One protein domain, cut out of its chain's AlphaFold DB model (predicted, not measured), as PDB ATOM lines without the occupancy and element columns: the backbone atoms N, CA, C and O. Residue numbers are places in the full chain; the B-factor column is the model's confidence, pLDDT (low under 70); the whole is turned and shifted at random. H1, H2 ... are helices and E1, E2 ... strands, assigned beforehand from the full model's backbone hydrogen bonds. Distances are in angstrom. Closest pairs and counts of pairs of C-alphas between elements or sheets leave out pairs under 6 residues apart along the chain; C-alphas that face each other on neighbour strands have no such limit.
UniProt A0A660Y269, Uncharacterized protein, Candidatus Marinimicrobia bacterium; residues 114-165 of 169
ATOM      1  N   VAL A 114      91.461 101.303 127.658       71.38
ATOM      2  CA  VAL A 114      90.777 102.583 127.480       71.38
ATOM      3  C   VAL A 114      89.295 102.314 127.232       71.38
ATOM      4  O   VAL A 114      88.939 101.598 126.296       71.38
ATOM      5  N   SER A 115      88.419 102.873 128.070       73.44
ATOM      6  CA  SER A 115      86.971 102.845 127.850       73.44
ATOM      7  C   SER A 115      86.450 104.240 127.497       73.44
ATOM      8  O   SER A 115      86.960 105.249 127.984       73.44
ATOM      9  N   ALA A 116      85.413 104.309 126.657       73.69
ATOM     10  CA  ALA A 116      84.776 105.583 126.311       73.69
ATOM     11  C   ALA A 116      84.220 106.302 127.554       73.69
ATOM     12  O   ALA A 116      84.315 107.521 127.650       73.69
ATOM     13  N   GLY A 117      83.724 105.546 128.541       76.69
ATOM     14  CA  GLY A 117      83.230 106.105 129.800       76.69
ATOM     15  C   GLY A 117      84.327 106.756 130.645       76.69
ATOM     16  O   GLY A 117      84.082 107.794 131.256       76.69
ATOM     17  N   ASP A 118      85.543 106.202 130.646       77.75
ATOM     18  CA  ASP A 118      86.677 106.814 131.348       77.75
ATOM     19  C   ASP A 118      87.112 108.119 130.667       77.75
ATOM     20  O   ASP A 118      87.390 109.105 131.348       77.75
ATOM     21  N   ILE A 119      87.099 108.159 129.328       79.38
ATOM     22  CA  ILE A 119      87.392 109.378 128.556       79.38
ATOM     23  C   ILE A 119      86.338 110.459 128.829       79.38
ATOM     24  O   ILE A 119      86.694 111.601 129.109       79.38
ATOM     25  N   GLU A 120      85.049 110.113 128.807       79.88
ATOM     26  CA  GLU A 120      83.959 111.054 129.103       79.88
ATOM     27  C   GLU A 120      84.014 111.567 130.551       79.88
ATOM     28  O   GLU A 120      83.794 112.753 130.806       79.88
ATOM     29  N   ALA A 121      84.358 110.705 131.514       80.50
ATOM     30  CA  ALA A 121      84.511 111.092 132.914       80.50
ATOM     31  C   ALA A 121      85.696 112.048 133.139       80.50
ATOM     32  O   ALA A 121      85.618 112.930 134.000       80.50
ATOM     33  N   LEU A 122      86.783 111.884 132.379       79.69
ATOM     34  CA  LEU A 122      87.910 112.818 132.358       79.69
ATOM     35  C   LEU A 122      87.510 114.142 131.695       79.69
ATOM     36  O   LEU A 122      87.751 115.205 132.272       79.69
ATOM     37  N   GLN A 123      86.795 114.087 130.569       80.94
ATOM     38  CA  GLN A 123      86.309 115.271 129.860       80.94
ATOM     39  C   GLN A 123      85.362 116.108 130.729       80.94
ATOM     40  O   GLN A 123      85.480 117.332 130.778       80.94
ATOM     41  N   ALA A 124      84.473 115.465 131.493       79.62
ATOM     42  CA  ALA A 124      83.588 116.135 132.446       79.62
ATOM     43  C   ALA A 124      84.345 116.887 133.561       79.62
ATOM     44  O   ALA A 124      83.798 117.806 134.170       79.62
ATOM     45  N   LYS A 125      85.604 116.517 133.823       82.00
ATOM     46  CA  LYS A 125      86.511 117.195 134.762       82.00
ATOM     47  C   LYS A 125      87.434 118.211 134.078       82.00
ATOM     48  O   LYS A 125      88.312 118.753 134.741       82.00
ATOM     49  N   GLY A 126      87.239 118.472 132.784       76.94
ATOM     50  CA  GLY A 126      88.064 119.383 131.989       76.94
ATOM     51  C   GLY A 126      89.373 118.774 131.483       76.94
ATOM     52  O   GLY A 126      90.212 119.511 130.982       76.94
ATOM     53  N   ILE A 127      89.555 117.455 131.603       78.62
ATOM     54  CA  ILE A 127      90.750 116.740 131.143       78.62
ATOM     55  C   ILE A 127      90.419 116.043 129.823       78.62
ATOM     56  O   ILE A 127      89.620 115.109 129.785       78.62
ATOM     57  N   TYR A 128      91.043 116.475 128.735       78.25
ATOM     58  CA  TYR A 128      90.860 115.902 127.407       78.25
ATOM     59  C   TYR A 128      91.990 114.919 127.113       78.25
ATOM     60  O   TYR A 128      93.162 115.286 127.136       78.25
ATOM     61  N   LEU A 129      91.630 113.666 126.826       78.31
ATOM     62  CA  LEU A 129      92.564 112.610 126.443       78.31
ATOM     63  C   LEU A 129      92.476 112.370 124.933       78.31
ATOM     64  O   LEU A 129      91.396 112.077 124.416       78.31
ATOM     65  N   ARG A 130      93.603 112.451 124.225       78.25
ATOM     66  CA  ARG A 130      93.697 112.094 122.803       78.25
ATOM     67  C   ARG A 130      94.847 111.134 122.552       78.25
ATOM     68  O   ARG A 130      95.951 111.321 123.049       78.25
ATOM     69  N   LEU A 131      94.568 110.114 121.756       78.88
ATOM     70  CA  LEU A 131      95.501 109.052 121.411       78.88
ATOM     71  C   LEU A 131      96.113 109.354 120.039       78.88
ATOM     72  O   LEU A 131      95.377 109.481 119.060       78.88
ATOM     73  N   TYR A 132      97.439 109.482 119.968       79.81
ATOM     74  CA  TYR A 132      98.162 109.772 118.728       79.81
ATOM     75  C   TYR A 132      99.226 108.720 118.437       79.81
ATOM     76  O   TYR A 132      99.953 108.285 119.329       79.81
ATOM     77  N   ASP A 133      99.327 108.352 117.167       80.81
ATOM     78  CA  ASP A 133     100.430 107.562 116.630       80.81
ATOM     79  C   ASP A 133     101.370 108.520 115.894       80.81
ATOM     80  O   ASP A 133     100.977 109.134 114.898       80.81
ATOM     81  N   ILE A 134     102.565 108.739 116.442       81.19
ATOM     82  CA  ILE A 134     103.532 109.714 115.931       81.19
ATOM     83  C   ILE A 134     104.873 109.049 115.641       81.19
ATOM     84  O   ILE A 134     105.268 108.086 116.290       81.19
ATOM     85  N   GLU A 135     105.635 109.587 114.695       78.81
ATOM     86  CA  GLU A 135     107.026 109.159 114.533       78.81
ATOM     87  C   GLU A 135     107.884 109.689 115.686       78.81
ATOM     88  O   GLU A 135     107.657 110.788 116.199       78.81
ATOM     89  N   ARG A 136     108.938 108.952 116.056       72.69
ATOM     90  CA  ARG A 136     109.845 109.329 117.160       72.69
ATOM     91  C   ARG A 136     110.398 110.759 117.038       72.69
ATOM     92  O   ARG A 136     110.626 111.423 118.043       72.69
ATOM     93  N   ASN A 137     110.589 111.236 115.811       72.94
ATOM     94  CA  ASN A 137     111.151 112.555 115.518       72.94
ATOM     95  C   ASN A 137     110.169 113.722 115.775       72.94
ATOM     96  O   ASN A 137     110.596 114.866 115.886       72.94
ATOM     97  N   LEU A 138     108.865 113.438 115.873       69.69
ATOM     98  CA  LEU A 138     107.799 114.417 116.138       69.69
ATOM     99  C   LEU A 138     107.518 114.606 117.638       69.69
ATOM    100  O   LEU A 138     106.740 115.482 118.011       69.69
ATOM    101  N   LEU A 139     108.181 113.844 118.517       66.50
ATOM    102  CA  LEU A 139     108.056 114.011 119.971       66.50
ATOM    103  C   LEU A 139     108.456 115.433 120.416       66.50
ATOM    104  O   LEU A 139     107.883 115.988 121.345       66.50
ATOM    105  N   SER A 140     109.424 116.045 119.727       63.97
ATOM    106  CA  SER A 140     109.942 117.385 120.035       63.97
ATOM    107  C   SER A 140     109.023 118.532 119.596       63.97
ATOM    108  O   SER A 140     109.294 119.675 119.945       63.97
ATOM    109  N   SER A 141     107.971 118.253 118.816       66.56
ATOM    110  CA  SER A 141     107.003 119.258 118.350       66.56
ATOM    111  C   SER A 141     105.689 119.248 119.133       66.56
ATOM    112  O   SER A 141     104.740 119.920 118.731       66.56
ATOM    113  N   ILE A 142     105.605 118.468 120.214       67.06
ATOM    114  CA  ILE A 142     104.418 118.430 121.069       67.06
ATOM    115  C   ILE A 142     104.323 119.771 121.824       67.06
ATOM    116  O   ILE A 142     105.326 120.213 122.388       67.06
ATOM    117  N   PRO A 143     103.160 120.447 121.812       63.69
ATOM    118  CA  PRO A 143     102.985 121.732 122.484       63.69
ATOM    119  C   PRO A 143     103.213 121.623 124.001       63.69
ATOM    120  O   PRO A 143     102.720 120.693 124.632       63.69
ATOM    121  N   GLU A 144     103.919 122.600 124.590       57.72
ATOM    122  CA  GLU A 144     104.276 122.633 126.026       57.72
ATOM    123  C   GLU A 144     103.059 122.699 126.976       57.72
ATOM    124  O   GLU A 144     103.191 122.375 128.154       57.72
ATOM    125  N   ASP A 145     101.875 123.066 126.470       58.22
ATOM    126  CA  ASP A 145     100.616 123.154 127.233       58.22
ATOM    127  C   ASP A 145      99.899 121.798 127.422       58.22
ATOM    128  O   ASP A 145      98.844 121.732 128.058       58.22
ATOM    129  N   GLY A 146     100.435 120.708 126.862       62.69
ATOM    130  CA  GLY A 146      99.873 119.361 126.979       62.69
ATOM    131  C   GLY A 146     100.856 118.376 127.606       62.69
ATOM    132  O   GLY A 146     102.033 118.344 127.257       62.69
ATOM    133  N   PHE A 147     100.372 117.524 128.509       67.81
ATOM    134  CA  PHE A 147     101.165 116.424 129.052       67.81
ATOM    135  C   PHE A 147     101.041 115.210 128.125       67.81
ATOM    136  O   PHE A 147      99.945 114.687 127.943       67.81
ATOM    137  N   ALA A 148     102.142 114.763 127.520       71.06
ATOM    138  CA  ALA A 148     102.157 113.574 126.669       71.06
ATOM    139  C   ALA A 148     102.786 112.384 127.404       71.06
ATOM    140  O   ALA A 148     103.959 112.422 127.771       71.06
ATOM    141  N   GLU A 149     102.015 111.314 127.584       73.75
ATOM    142  CA  GLU A 149     102.489 110.047 128.138       73.75
ATOM    143  C   GLU A 149     102.719 109.034 127.012       73.75
ATOM    144  O   GLU A 149     101.859 108.830 126.154       73.75
ATOM    145  N   ILE A 150     103.894 108.401 126.985       75.44
ATOM    146  CA  ILE A 150     104.219 107.360 126.003       75.44
ATOM    147  C   ILE A 150     103.631 106.044 126.511       75.44
ATOM    148  O   ILE A 150     104.088 105.513 127.519       75.44
ATOM    149  N   LEU A 151     102.629 105.521 125.805       74.06
ATOM    150  CA  LEU A 151     101.973 104.258 126.153       74.06
ATOM    151  C   LEU A 151     102.713 103.059 125.558       74.06
ATOM    152  O   LEU A 151     102.857 102.025 126.206       74.06
ATOM    153  N   HIS A 152     103.206 103.208 124.327       69.06
ATOM    154  CA  HIS A 152     103.951 102.161 123.641       69.06
ATOM    155  C   HIS A 152     105.044 102.751 122.746       69.06
ATOM    156  O   HIS A 152     104.826 103.744 122.045       69.06
ATOM    157  N   GLU A 153     106.222 102.126 122.764       71.94
ATOM    158  CA  GLU A 153     107.390 102.540 121.986       71.94
ATOM    159  C   GLU A 153     107.792 101.429 121.015       71.94
ATOM    160  O   GLU A 153     108.261 100.365 121.418       71.94
ATOM    161  N   GLU A 154     107.668 101.709 119.720       70.88
ATOM    162  CA  GLU A 154     108.250 100.891 118.665       70.88
ATOM    163  C   GLU A 154     109.526 101.544 118.104       70.88
ATOM    164  O   GLU A 154     109.909 102.676 118.431       70.88
ATOM    165  N   LYS A 155     110.239 100.816 117.233       66.69
ATOM    166  CA  LYS A 155     111.529 101.268 116.680       66.69
ATOM    167  C   LYS A 155     111.443 102.631 115.985       66.69
ATOM    168  O   LYS A 155     112.401 103.394 116.076       66.69
ATOM    169  N   ASN A 156     110.328 102.940 115.316       69.50
ATOM    170  CA  ASN A 156     110.159 104.187 114.557       69.50
ATOM    171  C   ASN A 156     108.856 104.955 114.861       69.50
ATOM    172  O   ASN A 156     108.747 106.125 114.494       69.50
ATOM    173  N   GLN A 157     107.900 104.323 115.547       73.75
ATOM    174  CA  GLN A 157     106.619 104.910 115.940       73.75
ATOM    175  C   GLN A 157     106.487 104.939 117.463       73.75
ATOM    176  O   GLN A 157     106.960 104.045 118.165       73.75
ATOM    177  N   LEU A 158     105.864 105.995 117.962       75.00
ATOM    178  CA  LEU A 158     105.516 106.203 119.355       75.00
ATOM    179  C   LEU A 158     104.009 106.388 119.426       75.00
ATOM    180  O   LEU A 158     103.445 107.248 118.750       75.00
ATOM    181  N   LYS A 159     103.367 105.618 120.295       76.88
ATOM    182  CA  LYS A 159     101.951 105.795 120.592       76.88
ATOM    183  C   LYS A 159     101.843 106.542 121.904       76.88
ATOM    184  O   LYS A 159     102.279 106.053 122.951       76.88
ATOM    185  N   ILE A 160     101.322 107.757 121.815       78.56
ATOM    186  CA  ILE A 160     101.259 108.702 122.923       78.56
ATOM    187  C   ILE A 160      99.808 109.007 123.287       78.56
ATOM    188  O   ILE A 160      98.935 109.120 122.423       78.56
ATOM    189  N   ALA A 161      99.564 109.170 124.577       77.38
ATOM    190  CA  ALA A 161      98.364 109.787 125.109       77.38
ATOM    191  C   ALA A 161      98.669 111.252 125.423       77.38
ATOM    192  O   ALA A 161      99.452 111.550 126.322       77.38
ATOM    193  N   LEU A 162      98.060 112.168 124.674       75.69
ATOM    194  CA  LEU A 162      98.089 113.593 124.968       75.69
ATOM    195  C   LEU A 162      96.953 113.924 125.938       75.69
ATOM    196  O   LEU A 162      95.783 113.668 125.646       75.69
ATOM    197  N   ILE A 163      97.317 114.501 127.073       76.81
ATOM    198  CA  ILE A 163      96.422 114.971 128.122       76.81
ATOM    199  C   ILE A 163      96.476 116.500 128.109       76.81
ATOM    200  O   ILE A 163      97.531 117.087 128.356       76.81
ATOM    201  N   SER A 164      95.353 117.156 127.815       74.12
ATOM    202  CA  SER A 164      95.241 118.619 127.828       74.12
ATOM    203  C   SER A 164      94.095 119.092 128.723       74.12
ATOM    204  O   SER A 164      93.055 118.446 128.824       74.12
ATOM    205  N   GLU A 165      94.258 120.259 129.351       65.75
ATOM    206  CA  GLU A 165      93.189 120.932 130.115       65.75
ATOM    207  C   GLU A 165      92.274 121.795 129.216       65.75
ATOM    208  O   GLU A 165      91.341 122.449 129.680       65.75
TER     209      GLU A 165
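Overview. This is residues 114 to 165 of the 169 residues of an uncharacterized protein of Candidatus Marinimicrobia bacterium (UniProt A0A660Y269). A strongly twisted antiparallel sheet, ordered E1, E3, E2, makes the body; H1 grazes it at one end of the longest axis, and H2 packs on it near the other. The printed part has 52 residues, with two named helices and three named strands in the order H1, E1, H2, E2, E3 along the chain, and its class is mixed, helices and strands. The whole is only just compact, close to loose, with radius of gyration of the C-alphas 11.8 A and spans 34 by 23 by 10 A.

Arrangement. Inner strand E3, residues 157 to 164, is antiparallel to E1, residues 128 to 135; N 130 and O 162, 2.9 A apart, are within hydrogen-bond range. E3 forms a hairpin with E2, residues 146 to 153; N 161 and O 149, 2.8 A, are within range. H2, residues 136 to 141, is on the sheet, height 8.6 A, only just over E3 with 3 C-alphas; C-alphas 136 and 157 are closest, 5.6 A. E1, H2, E2 form a split strand-helix-strand unit, E3 between its strands, crossover right-handed. H1, residues 116 to 123, only grazes the sheet; C-alphas 119 and 129 are its closest to E1, 6.5 A. H1 has every O i to N i+4 pair within range; H2 has 0 of 2, but 2 of 3 O i to N i+3.

Along the chain. H1 begins at C-alpha 116 (84.776, 105.583, 126.311); E3 ends at C-alpha 164 (95.241, 118.619, 127.828). E1 measures 21.7 A, E3 21.4 A, E2 19.1 A, H1 and H2 10.4 A each.

Size, cuts and confidence. The printed part has no cut, and its links are tight. Residues 138 to 147, 152, 155 to 156 and 165 have pLDDT under 70.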